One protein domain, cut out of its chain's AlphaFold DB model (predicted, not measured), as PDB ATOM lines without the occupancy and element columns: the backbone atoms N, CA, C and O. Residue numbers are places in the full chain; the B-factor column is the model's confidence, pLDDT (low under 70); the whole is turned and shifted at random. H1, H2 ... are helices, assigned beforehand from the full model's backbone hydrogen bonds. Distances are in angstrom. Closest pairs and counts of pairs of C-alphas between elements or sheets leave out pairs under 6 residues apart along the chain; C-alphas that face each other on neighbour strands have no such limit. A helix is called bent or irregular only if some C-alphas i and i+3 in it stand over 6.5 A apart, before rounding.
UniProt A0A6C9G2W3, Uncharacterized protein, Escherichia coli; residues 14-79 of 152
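This is residues 14 to 79 of the 152 residues of an uncharacterized protein of Escherichia coli (UniProt A0A6C9G2W3). Three helices form a short up-and-down bundle, H1 and H2 opening as a V from their tight link, with H3 packed on both and shifted lengthwise. Lys 51, in the long link from H2 to H3, and Ala 79, the last residue of H3, lie at opposite ends of the rod, and from Lys 51 the link folds back alongside H2 to Ser 60, where H3 begins. The printed part has 66 residues, with three named helices in the order H1, H2, H3 and no named strand; the class is all helix. It is only just compact, close to loose, with a radius of gyration of the C-alphas of 12.7 A and spans of 45 by 21 by 17 A.

H1 is residues 14 to 29, 22.4 A long from its first C-alpha at (-44.826, -13.470, 33.590) to its last. H2, residues 33 to 48, measures 22.7 A and ends at C-alpha 48, (-49.014, -26.488, 20.239). H3, residues 60 to 79, measures 27.8 A and ends at C-alpha 79, (-11.063, -30.206, 30.154). H3 is irregular, but only just: C-alphas 62 and 65 are 7.0 A apart. It has a kink of 36 degrees near residue 67.

H1 and H2 are a helical hairpin, running opposite ways at a shallow tilt of 27 degrees. H1 touches H2 with residues 24 to 28 alone; their closest C-alphas, those of Leu 24 and Ile 36, are 6.7 A apart. H2 and H3, also a helical hairpin, run opposite ways at a shallow tilt of 9 degrees. H2 touches H3 with residues 33 to 40 alone, closest at the C-alphas of Val 33 and Val 68, 5.7 A. H1 and H3 touch and run the same way at a shallow tilt of 18 degrees, closest at the C-alphas of Val 28 and Val 68, 4.6 A. Every O i to N i+4 pair is within hydrogen-bond range in H1 and H2; in H3 12 of 16 are.

The two C-alphas farthest apart, those of Lys 51 and Ala 79, are 45.2 A apart. The link from H2 to H3, 11 residues, is long. The printed part has no cut. Its mean pLDDT is 92.1, and no printed residue is under 70.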
ATOM      1  N   ALA A  14     -46.113 -14.154  33.674       86.00
ATOM      2  CA  ALA A  14     -44.826 -13.470  33.590       86.00
ATOM      3  C   ALA A  14     -43.838 -14.010  34.637       86.00
ATOM      4  O   ALA A  14     -42.695 -14.316  34.299       86.00
ATOM      5  N   LEU A  15     -44.305 -14.216  35.873       88.88
ATOM      6  CA  LEU A  15     -43.492 -14.796  36.947       88.88
ATOM      7  C   LEU A  15     -43.113 -16.251  36.656       88.88
ATOM      8  O   LEU A  15     -41.958 -16.628  36.842       88.88
ATOM      9  N   PHE A  16     -44.051 -17.050  36.138       89.19
ATOM     10  CA  PHE A  16     -43.774 -18.428  35.728       89.19
ATOM     11  C   PHE A  16     -42.676 -18.494  34.657       89.19
ATOM     12  O   PHE A  16     -41.697 -19.222  34.817       89.19
ATOM     13  N   VAL A  17     -42.806 -17.702  33.585       91.25
ATOM     14  CA  VAL A  17     -41.835 -17.694  32.481       91.25
ATOM     15  C   VAL A  17     -40.474 -17.184  32.951       91.25
ATOM     16  O   VAL A  17     -39.461 -17.782  32.603       91.25
ATOM     17  N   SER A  18     -40.437 -16.133  33.777       91.75
ATOM     18  CA  SER A  18     -39.192 -15.599  34.340       91.75
ATOM     19  C   SER A  18     -38.469 -16.626  35.220       91.75
ATOM     20  O   SER A  18     -37.275 -16.863  35.031       91.75
ATOM     21  N   ASN A  19     -39.188 -17.302  36.123       93.50
ATOM     22  CA  ASN A  19     -38.600 -18.326  36.987       93.50
ATOM     23  C   ASN A  19     -38.062 -19.514  36.178       93.50
ATOM     24  O   ASN A  19     -36.941 -19.973  36.411       93.50
ATOM     25  N   LEU A  20     -38.836 -19.978  35.192       94.00
ATOM     26  CA  LEU A  20     -38.423 -21.057  34.303       94.00
ATOM     27  C   LEU A  20     -37.182 -20.669  33.491       94.00
ATOM     28  O   LEU A  20     -36.240 -21.452  33.413       94.00
ATOM     29  N   ALA A  21     -37.157 -19.459  32.928       94.88
ATOM     30  CA  ALA A  21     -36.008 -18.945  32.190       94.88
ATOM     31  C   ALA A  21     -34.753 -18.905  33.065       94.88
ATOM     32  O   ALA A  21     -33.710 -19.393  32.644       94.88
ATOM     33  N   GLY A  22     -34.864 -18.393  34.295       95.88
ATOM     34  CA  GLY A  22     -33.753 -18.349  35.247       95.88
ATOM     35  C   GLY A  22     -33.208 -19.741  35.568       95.88
ATOM     36  O   GLY A  22     -32.007 -19.972  35.465       95.88
ATOM     37  N   ARG A  23     -34.093 -20.701  35.869       95.88
ATOM     38  CA  ARG A  23     -33.693 -22.094  36.128       95.88
ATOM     39  C   ARG A  23     -33.006 -22.729  34.923       95.88
ATOM     40  O   ARG A  23     -31.941 -23.320  35.074       95.88
ATOM     41  N   LEU A  24     -33.585 -22.594  33.730       96.50
ATOM     42  CA  LEU A  24     -32.991 -23.135  32.508       96.50
ATOM     43  C   LEU A  24     -31.662 -22.443  32.173       96.50
ATOM     44  O   LEU A  24     -30.729 -23.117  31.759       96.50
ATOM     45  N   SER A  25     -31.521 -21.140  32.429       96.00
ATOM     46  CA  SER A  25     -30.249 -20.433  32.248       96.00
ATOM     47  C   SER A  25     -29.129 -21.027  33.105       96.00
ATOM     48  O   SER A  25     -28.000 -21.130  32.634       96.00
ATOM     49  N   THR A  26     -29.420 -21.460  34.335       95.88
ATOM     50  CA  THR A  26     -28.438 -22.160  35.177       95.88
ATOM     51  C   THR A  26     -27.990 -23.474  34.536       95.88
ATOM     52  O   THR A  26     -26.794 -23.745  34.464       95.88
ATOM     53  N   TYR A  27     -28.923 -24.266  34.002       96.06
ATOM     54  CA  TYR A  27     -28.584 -25.509  33.298       96.06
ATOM     55  C   TYR A  27     -27.789 -25.268  32.009       96.06
ATOM     56  O   TYR A  27     -26.884 -26.046  31.708       96.06
ATOM     57  N   VAL A  28     -28.068 -24.174  31.289       96.38
ATOM     58  CA  VAL A  28     -27.252 -23.737  30.143       96.38
ATOM     59  C   VAL A  28     -25.816 -23.461  30.584       96.38
ATOM     60  O   VAL A  28     -24.888 -23.977  29.968       96.38
ATOM     61  N   ASN A  29     -25.627 -22.703  31.668       93.06
ATOM     62  CA  ASN A  29     -24.298 -22.362  32.188       93.06
ATOM     63  C   ASN A  29     -23.509 -23.593  32.666       93.06
ATOM     64  O   ASN A  29     -22.282 -23.588  32.629       93.06
ATOM     65  N   HIS A  30     -24.200 -24.653  33.085       92.00
ATOM     66  CA  HIS A  30     -23.591 -25.930  33.464       92.00
ATOM     67  C   HIS A  30     -23.403 -26.900  32.284       92.00
ATOM     68  O   HIS A  30     -23.003 -28.037  32.506       92.00
ATOM     69  N   GLY A  31     -23.719 -26.503  31.045       92.62
ATOM     70  CA  GLY A  31     -23.546 -27.368  29.874       92.62
ATOM     71  C   GLY A  31     -24.508 -28.566  29.822       92.62
ATOM     72  O   GLY A  31     -24.250 -29.532  29.101       92.62
ATOM     73  N   ASN A  32     -25.626 -28.537  30.562       94.50
ATOM     74  CA  ASN A  32     -26.560 -29.662  30.631       94.50
ATOM     75  C   ASN A  32     -27.505 -29.696  29.417       94.50
ATOM     76  O   ASN A  32     -28.635 -29.205  29.460       94.50
ATOM     77  N   VAL A  33     -27.019 -30.270  28.315       95.31
ATOM     78  CA  VAL A  33     -27.740 -30.331  27.030       95.31
ATOM     79  C   VAL A  33     -29.056 -31.102  27.153       95.31
ATOM     80  O   VAL A  33     -30.084 -30.652  26.655       95.31
ATOM     81  N   GLU A  34     -29.050 -32.230  27.860       95.88
ATOM     82  CA  GLU A  34     -30.193 -33.145  27.944       95.88
ATOM     83  C   GLU A  34     -31.399 -32.514  28.644       95.88
ATOM     84  O   GLU A  34     -32.527 -32.628  28.160       95.88
ATOM     85  N   ILE A  35     -31.176 -31.814  29.763       95.81
ATOM     86  CA  ILE A  35     -32.250 -31.117  30.479       95.81
ATOM     87  C   ILE A  35     -32.831 -29.999  29.612       95.81
ATOM     88  O   ILE A  35     -34.052 -29.846  29.557       95.81
ATOM     89  N   ILE A  36     -31.983 -29.236  28.915       97.19
ATOM     90  CA  ILE A  36     -32.426 -28.135  28.055       97.19
ATOM     91  C   ILE A  36     -33.239 -28.647  26.870       97.19
ATOM     92  O   ILE A  36     -34.333 -28.135  26.630       97.19
ATOM     93  N   ASP A  37     -32.754 -29.670  26.169       96.25
ATOM     94  CA  ASP A  37     -33.451 -30.225  25.010       96.25
ATOM     95  C   ASP A  37     -34.813 -30.809  25.422       96.25
ATOM     96  O   ASP A  37     -35.831 -30.497  24.797       96.25
ATOM     97  N   ARG A  38     -34.876 -31.558  26.535       96.75
ATOM     98  CA  ARG A  38     -36.143 -32.074  27.086       96.75
ATOM     99  C   ARG A  38     -37.101 -30.950  27.483       96.75
ATOM    100  O   ARG A  38     -38.289 -31.017  27.166       96.75
ATOM    101  N   ALA A  39     -36.607 -29.910  28.157       95.25
ATOM    102  CA  ALA A  39     -37.431 -28.781  28.581       95.25
ATOM    103  C   ALA A  39     -37.998 -28.007  27.384       95.25
ATOM    104  O   ALA A  39     -39.187 -27.686  27.360       95.25
ATOM    105  N   VAL A  40     -37.175 -27.732  26.370       95.06
ATOM    106  CA  VAL A  40     -37.602 -27.014  25.163       95.06
ATOM    107  C   VAL A  40     -38.580 -27.847  24.339       95.06
ATOM    108  O   VAL A  40     -39.589 -27.303  23.889       95.06
ATOM    109  N   ALA A  41     -38.341 -29.152  24.186       95.25
ATOM    110  CA  ALA A  41     -39.279 -30.058  23.522       95.25
ATOM    111  C   ALA A  41     -40.644 -30.052  24.226       95.25
ATOM    112  O   ALA A  41     -41.674 -29.849  23.581       95.25
ATOM    113  N   ARG A  42     -40.648 -30.155  25.562       94.31
ATOM    114  CA  ARG A  42     -41.878 -30.116  26.361       94.31
ATOM    115  C   ARG A  42     -42.620 -28.784  26.239       94.31
ATOM    116  O   ARG A  42     -43.849 -28.770  26.201       94.31
ATOM    117  N   LEU A  43     -41.896 -27.666  26.166       92.81
ATOM    118  CA  LEU A  43     -42.489 -26.342  25.966       92.81
ATOM    119  C   LEU A  43     -43.133 -26.187  24.587       92.81
ATOM    120  O   LEU A  43     -44.205 -25.591  24.498       92.81
ATOM    121  N   ARG A  44     -42.503 -26.715  23.530       92.62
ATOM    122  CA  ARG A  44     -43.076 -26.716  22.173       92.62
ATOM    123  C   ARG A  44     -44.361 -27.535  22.133       92.62
ATOM    124  O   ARG A  44     -45.406 -26.987  21.809       92.62
ATOM    125  N   GLU A  45     -44.300 -28.777  22.610       92.69
ATOM    126  CA  GLU A  45     -45.459 -29.674  22.686       92.69
ATOM    127  C   GLU A  45     -46.631 -29.035  23.450       92.69
ATOM    128  O   GLU A  45     -47.789 -29.142  23.051       92.69
ATOM    129  N   TRP A  46     -46.342 -28.348  24.559       89.81
ATOM    130  CA  TRP A  46     -47.377 -27.677  25.339       89.81
ATOM    131  C   TRP A  46     -47.953 -26.450  24.631       89.81
ATOM    132  O   TRP A  46     -49.161 -26.240  24.688       89.81
ATOM    133  N   ASN A  47     -47.114 -25.644  23.976       90.19
ATOM    134  CA  ASN A  47     -47.559 -24.485  23.206       90.19
ATOM    135  C   ASN A  47     -48.469 -24.880  22.034       90.19
ATOM    136  O   ASN A  47     -49.424 -24.157  21.775       90.19
ATOM    137  N   ASP A  48     -48.213 -26.014  21.378       88.88
ATOM    138  CA  ASP A  48     -49.014 -26.488  20.239       88.88
ATOM    139  C   ASP A  48     -50.410 -26.967  20.666       88.88
ATOM    140  O   ASP A  48     -51.383 -26.842  19.923       88.88
ATOM    141  N   LYS A  49     -50.544 -27.462  21.903       87.19
ATOM    142  CA  LYS A  49     -51.826 -27.909  22.472       87.19
ATOM    143  C   LYS A  49     -52.772 -26.762  22.819       87.19
ATOM    144  O   LYS A  49     -53.938 -27.008  23.130       87.19
ATOM    145  N   VAL A  50     -52.287 -25.519  22.861       84.44
ATOM    146  CA  VAL A  50     -53.024 -24.396  23.455       84.44
ATOM    147  C   VAL A  50     -53.124 -23.224  22.492       84.44
ATOM    148  O   VAL A  50     -52.148 -22.783  21.903       84.44
ATOM    149  N   LYS A  51     -54.319 -22.634  22.389       81.38
ATOM    150  CA  LYS A  51     -54.570 -21.496  21.484       81.38
ATOM    151  C   LYS A  51     -53.684 -20.274  21.774       81.38
ATOM    152  O   LYS A  51     -53.393 -19.496  20.873       81.38
ATOM    153  N   LYS A  52     -53.278 -20.078  23.035       83.12
ATOM    154  CA  LYS A  52     -52.375 -19.000  23.457       83.12
ATOM    155  C   LYS A  52     -51.118 -19.611  24.078       83.12
ATOM    156  O   LYS A  52     -51.233 -20.184  25.165       83.12
ATOM    157  N   PRO A  53     -49.934 -19.457  23.456       84.56
ATOM    158  CA  PRO A  53     -48.713 -20.074  23.955       84.56
ATOM    159  C   PRO A  53     -48.368 -19.567  25.359       84.56
ATOM    160  O   PRO A  53     -48.562 -18.392  25.695       84.56
ATOM    161  N   VAL A  54     -47.845 -20.461  26.198       83.62
ATOM    162  CA  VAL A  54     -47.389 -20.111  27.552       83.62
ATOM    163  C   VAL A  54     -46.085 -19.324  27.472       83.62
ATOM    164  O   VAL A  54     -45.958 -18.295  28.136       83.62
ATOM    165  N   VAL A  55     -45.163 -19.761  26.607       88.12
ATOM    166  CA  VAL A  55     -43.915 -19.061  26.277       88.12
ATOM    167  C   VAL A  55     -43.942 -18.707  24.796       88.12
ATOM    168  O   VAL A  55     -44.039 -19.587  23.949       88.12
ATOM    169  N   THR A  56     -43.843 -17.429  24.448       89.00
ATOM    170  CA  THR A  56     -43.852 -16.999  23.039       89.00
ATOM    171  C   THR A  56     -42.608 -17.486  22.293       89.00
ATOM    172  O   THR A  56     -41.520 -17.416  22.860       89.00
ATOM    173  N   ALA A  57     -42.726 -17.849  21.011       87.69
ATOM    174  CA  ALA A  57     -41.609 -18.344  20.189       87.69
ATOM    175  C   ALA A  57     -40.379 -17.409  20.144       87.69
ATOM    176  O   ALA A  57     -39.249 -17.872  20.034       87.69
ATOM    177  N   ARG A  58     -40.581 -16.095  20.306       89.50
ATOM    178  CA  ARG A  58     -39.506 -15.085  20.376       89.50
ATOM    179  C   ARG A  58     -38.684 -15.098  21.673       89.50
ATOM    180  O   ARG A  58     -37.734 -14.330  21.798       89.50
ATOM    181  N   HIS A  59     -39.077 -15.886  22.671       94.69
ATOM    182  CA  HIS A  59     -38.425 -15.886  23.977       94.69
ATOM    183  C   HIS A  59     -37.042 -16.554  23.918       94.69
ATOM    184  O   HIS A  59     -36.845 -17.544  23.214       94.69
ATOM    185  N   SER A  60     -36.093 -16.054  24.710       93.88
ATOM    186  CA  SER A  60     -34.696 -16.517  24.720       93.88
ATOM    187  C   SER A  60     -34.524 -17.998  25.071       93.88
ATOM    188  O   SER A  60     -33.575 -18.610  24.595       93.88
ATOM    189  N   ILE A  61     -35.458 -18.589  25.826       95.25
ATOM    190  CA  ILE A  61     -35.479 -20.030  26.158       95.25
ATOM    191  C   ILE A  61     -35.333 -20.903  24.904       95.25
ATOM    192  O   ILE A  61     -34.643 -21.916  24.936       95.25
ATOM    193  N   PHE A  62     -35.921 -20.504  23.773       95.19
ATOM    194  CA  PHE A  62     -35.833 -21.289  22.539       95.19
ATOM    195  C   PHE A  62     -34.454 -21.230  21.863       95.19
ATOM    196  O   PHE A  62     -34.190 -22.041  20.982       95.19
ATOM    197  N   LYS A  63     -33.563 -20.332  22.305       95.56
ATOM    198  CA  LYS A  63     -32.150 -20.264  21.894       95.56
ATOM    199  C   LYS A  63     -31.226 -21.080  22.805       95.56
ATOM    200  O   LYS A  63     -30.064 -21.295  22.477       95.56
ATOM    201  N   TYR A  64     -31.715 -21.535  23.960       96.62
ATOM    202  CA  TYR A  64     -30.907 -22.272  24.933       96.62
ATOM    203  C   TYR A  64     -30.299 -23.575  24.402       96.62
ATOM    204  O   TYR A  64     -29.158 -23.834  24.777       96.62
ATOM    205  N   PRO A  65     -30.952 -24.353  23.512       96.31
ATOM    206  CA  PRO A  65     -30.346 -25.545  22.915       96.31
ATOM    207  C   PRO A  65     -29.029 -25.257  22.182       96.31
ATOM    208  O   PRO A  65     -28.076 -26.028  22.288       96.31
ATOM    209  N   GLU A  66     -28.938 -24.136  21.470       95.81
ATOM    210  CA  GLU A  66     -27.704 -23.736  20.787       95.81
ATOM    211  C   GLU A  66     -26.652 -23.249  21.789       95.81
ATOM    212  O   GLU A  66     -25.481 -23.618  21.704       95.81
ATOM    213  N   LEU A  67     -27.069 -22.441  22.770       95.94
ATOM    214  CA  LEU A  67     -26.163 -21.889  23.778       95.94
ATOM    215  C   LEU A  67     -25.540 -22.977  24.659       95.94
ATOM    216  O   LEU A  67     -24.337 -22.939  24.897       95.94
ATOM    217  N   VAL A  68     -26.322 -23.960  25.112       97.00
ATOM    218  CA  VAL A  68     -25.825 -25.031  25.990       97.00
ATOM    219  C   VAL A  68     -24.806 -25.925  25.284       97.00
ATOM    220  O   VAL A  68     -23.833 -26.339  25.907       97.00
ATOM    221  N   ARG A  69     -24.972 -26.161  23.975       96.12
ATOM    222  CA  ARG A  69     -23.994 -26.894  23.156       96.12
ATOM    223  C   ARG A  69     -22.667 -26.138  23.080       96.12
ATOM    224  O   ARG A  69     -21.637 -26.725  23.380       96.12
ATOM    225  N   LYS A  70     -22.705 -24.824  22.815       95.12
ATOM    226  CA  LYS A  70     -21.504 -23.962  22.825       95.12
ATOM    227  C   LYS A  70     -20.821 -23.910  24.193       95.12
ATOM    228  O   LYS A  70     -19.600 -23.829  24.271       95.12
ATOM    229  N   VAL A  71     -21.594 -23.909  25.282       93.75
ATOM    230  CA  VAL A  71     -21.035 -23.958  26.642       93.75
ATOM    231  C   VAL A  71     -20.355 -25.302  26.894       93.75
ATOM    232  O   VAL A  71     -19.223 -25.316  27.372       93.75
ATOM    233  N   ARG A  72     -21.004 -26.416  26.535       93.69
ATOM    234  CA  ARG A  72     -20.453 -27.766  26.701       93.69
ATOM    235  C   ARG A  72     -19.183 -27.976  25.879       93.69
ATOM    236  O   ARG A  72     -18.215 -28.497  26.415       93.69
ATOM    237  N   GLU A  73     -19.167 -27.522  24.631       92.50
ATOM    238  CA  GLU A  73     -17.987 -27.561  23.760       92.50
ATOM    239  C   GLU A  73     -16.808 -26.822  24.405       92.50
ATOM    240  O   GLU A  73     -15.762 -27.416  24.635       92.50
ATOM    241  N   LYS A  74     -17.010 -25.574  24.851       88.88
ATOM    242  CA  LYS A  74     -15.970 -24.807  25.559       88.88
ATOM    243  C   LYS A  74     -15.499 -25.465  26.854       88.88
ATOM    244  O   LYS A  74     -14.345 -25.290  27.233       88.88
ATOM    245  N   GLN A  75     -16.380 -26.154  27.576       87.94
ATOM    246  CA  GLN A  75     -16.002 -26.900  28.779       87.94
ATOM    247  C   GLN A  75     -15.157 -28.126  28.421       87.94
ATOM    248  O   GLN A  75     -14.147 -28.369  29.071       87.94
ATOM    249  N   GLN A  76     -15.514 -28.849  27.359       87.12
ATOM    250  CA  GLN A  76     -14.754 -29.996  26.865       87.12
ATOM    251  C   GLN A  76     -13.385 -29.588  26.311       87.12
ATOM    252  O   GLN A  76     -12.394 -30.220  26.649       87.12
ATOM    253  N   GLU A  77     -13.305 -28.503  25.538       86.62
ATOM    254  CA  GLU A  77     -12.044 -27.934  25.036       86.62
ATOM    255  C   GLU A  77     -11.094 -27.476  26.147       86.62
ATOM    256  O   GLU A  77      -9.886 -27.370  25.936       86.62
ATOM    257  N   ARG A  78     -11.636 -27.112  27.313       82.31
ATOM    258  CA  ARG A  78     -10.834 -26.775  28.493       82.31
ATOM    259  C   ARG A  78     -10.405 -28.035  29.220       82.31
ATOM    260  O   ARG A  78      -9.224 -28.182  29.493       82.31
ATOM    261  N   ALA A  79     -11.338 -28.948  29.472       78.75
ATOM    262  CA  ALA A  79     -11.063 -30.206  30.154       78.75
ATOM    263  C   ALA A  79     -10.112 -31.126  29.369       78.75
ATOM    264  O   ALA A  79      -9.428 -31.941  29.973       78.75
TER     265      ALA A  79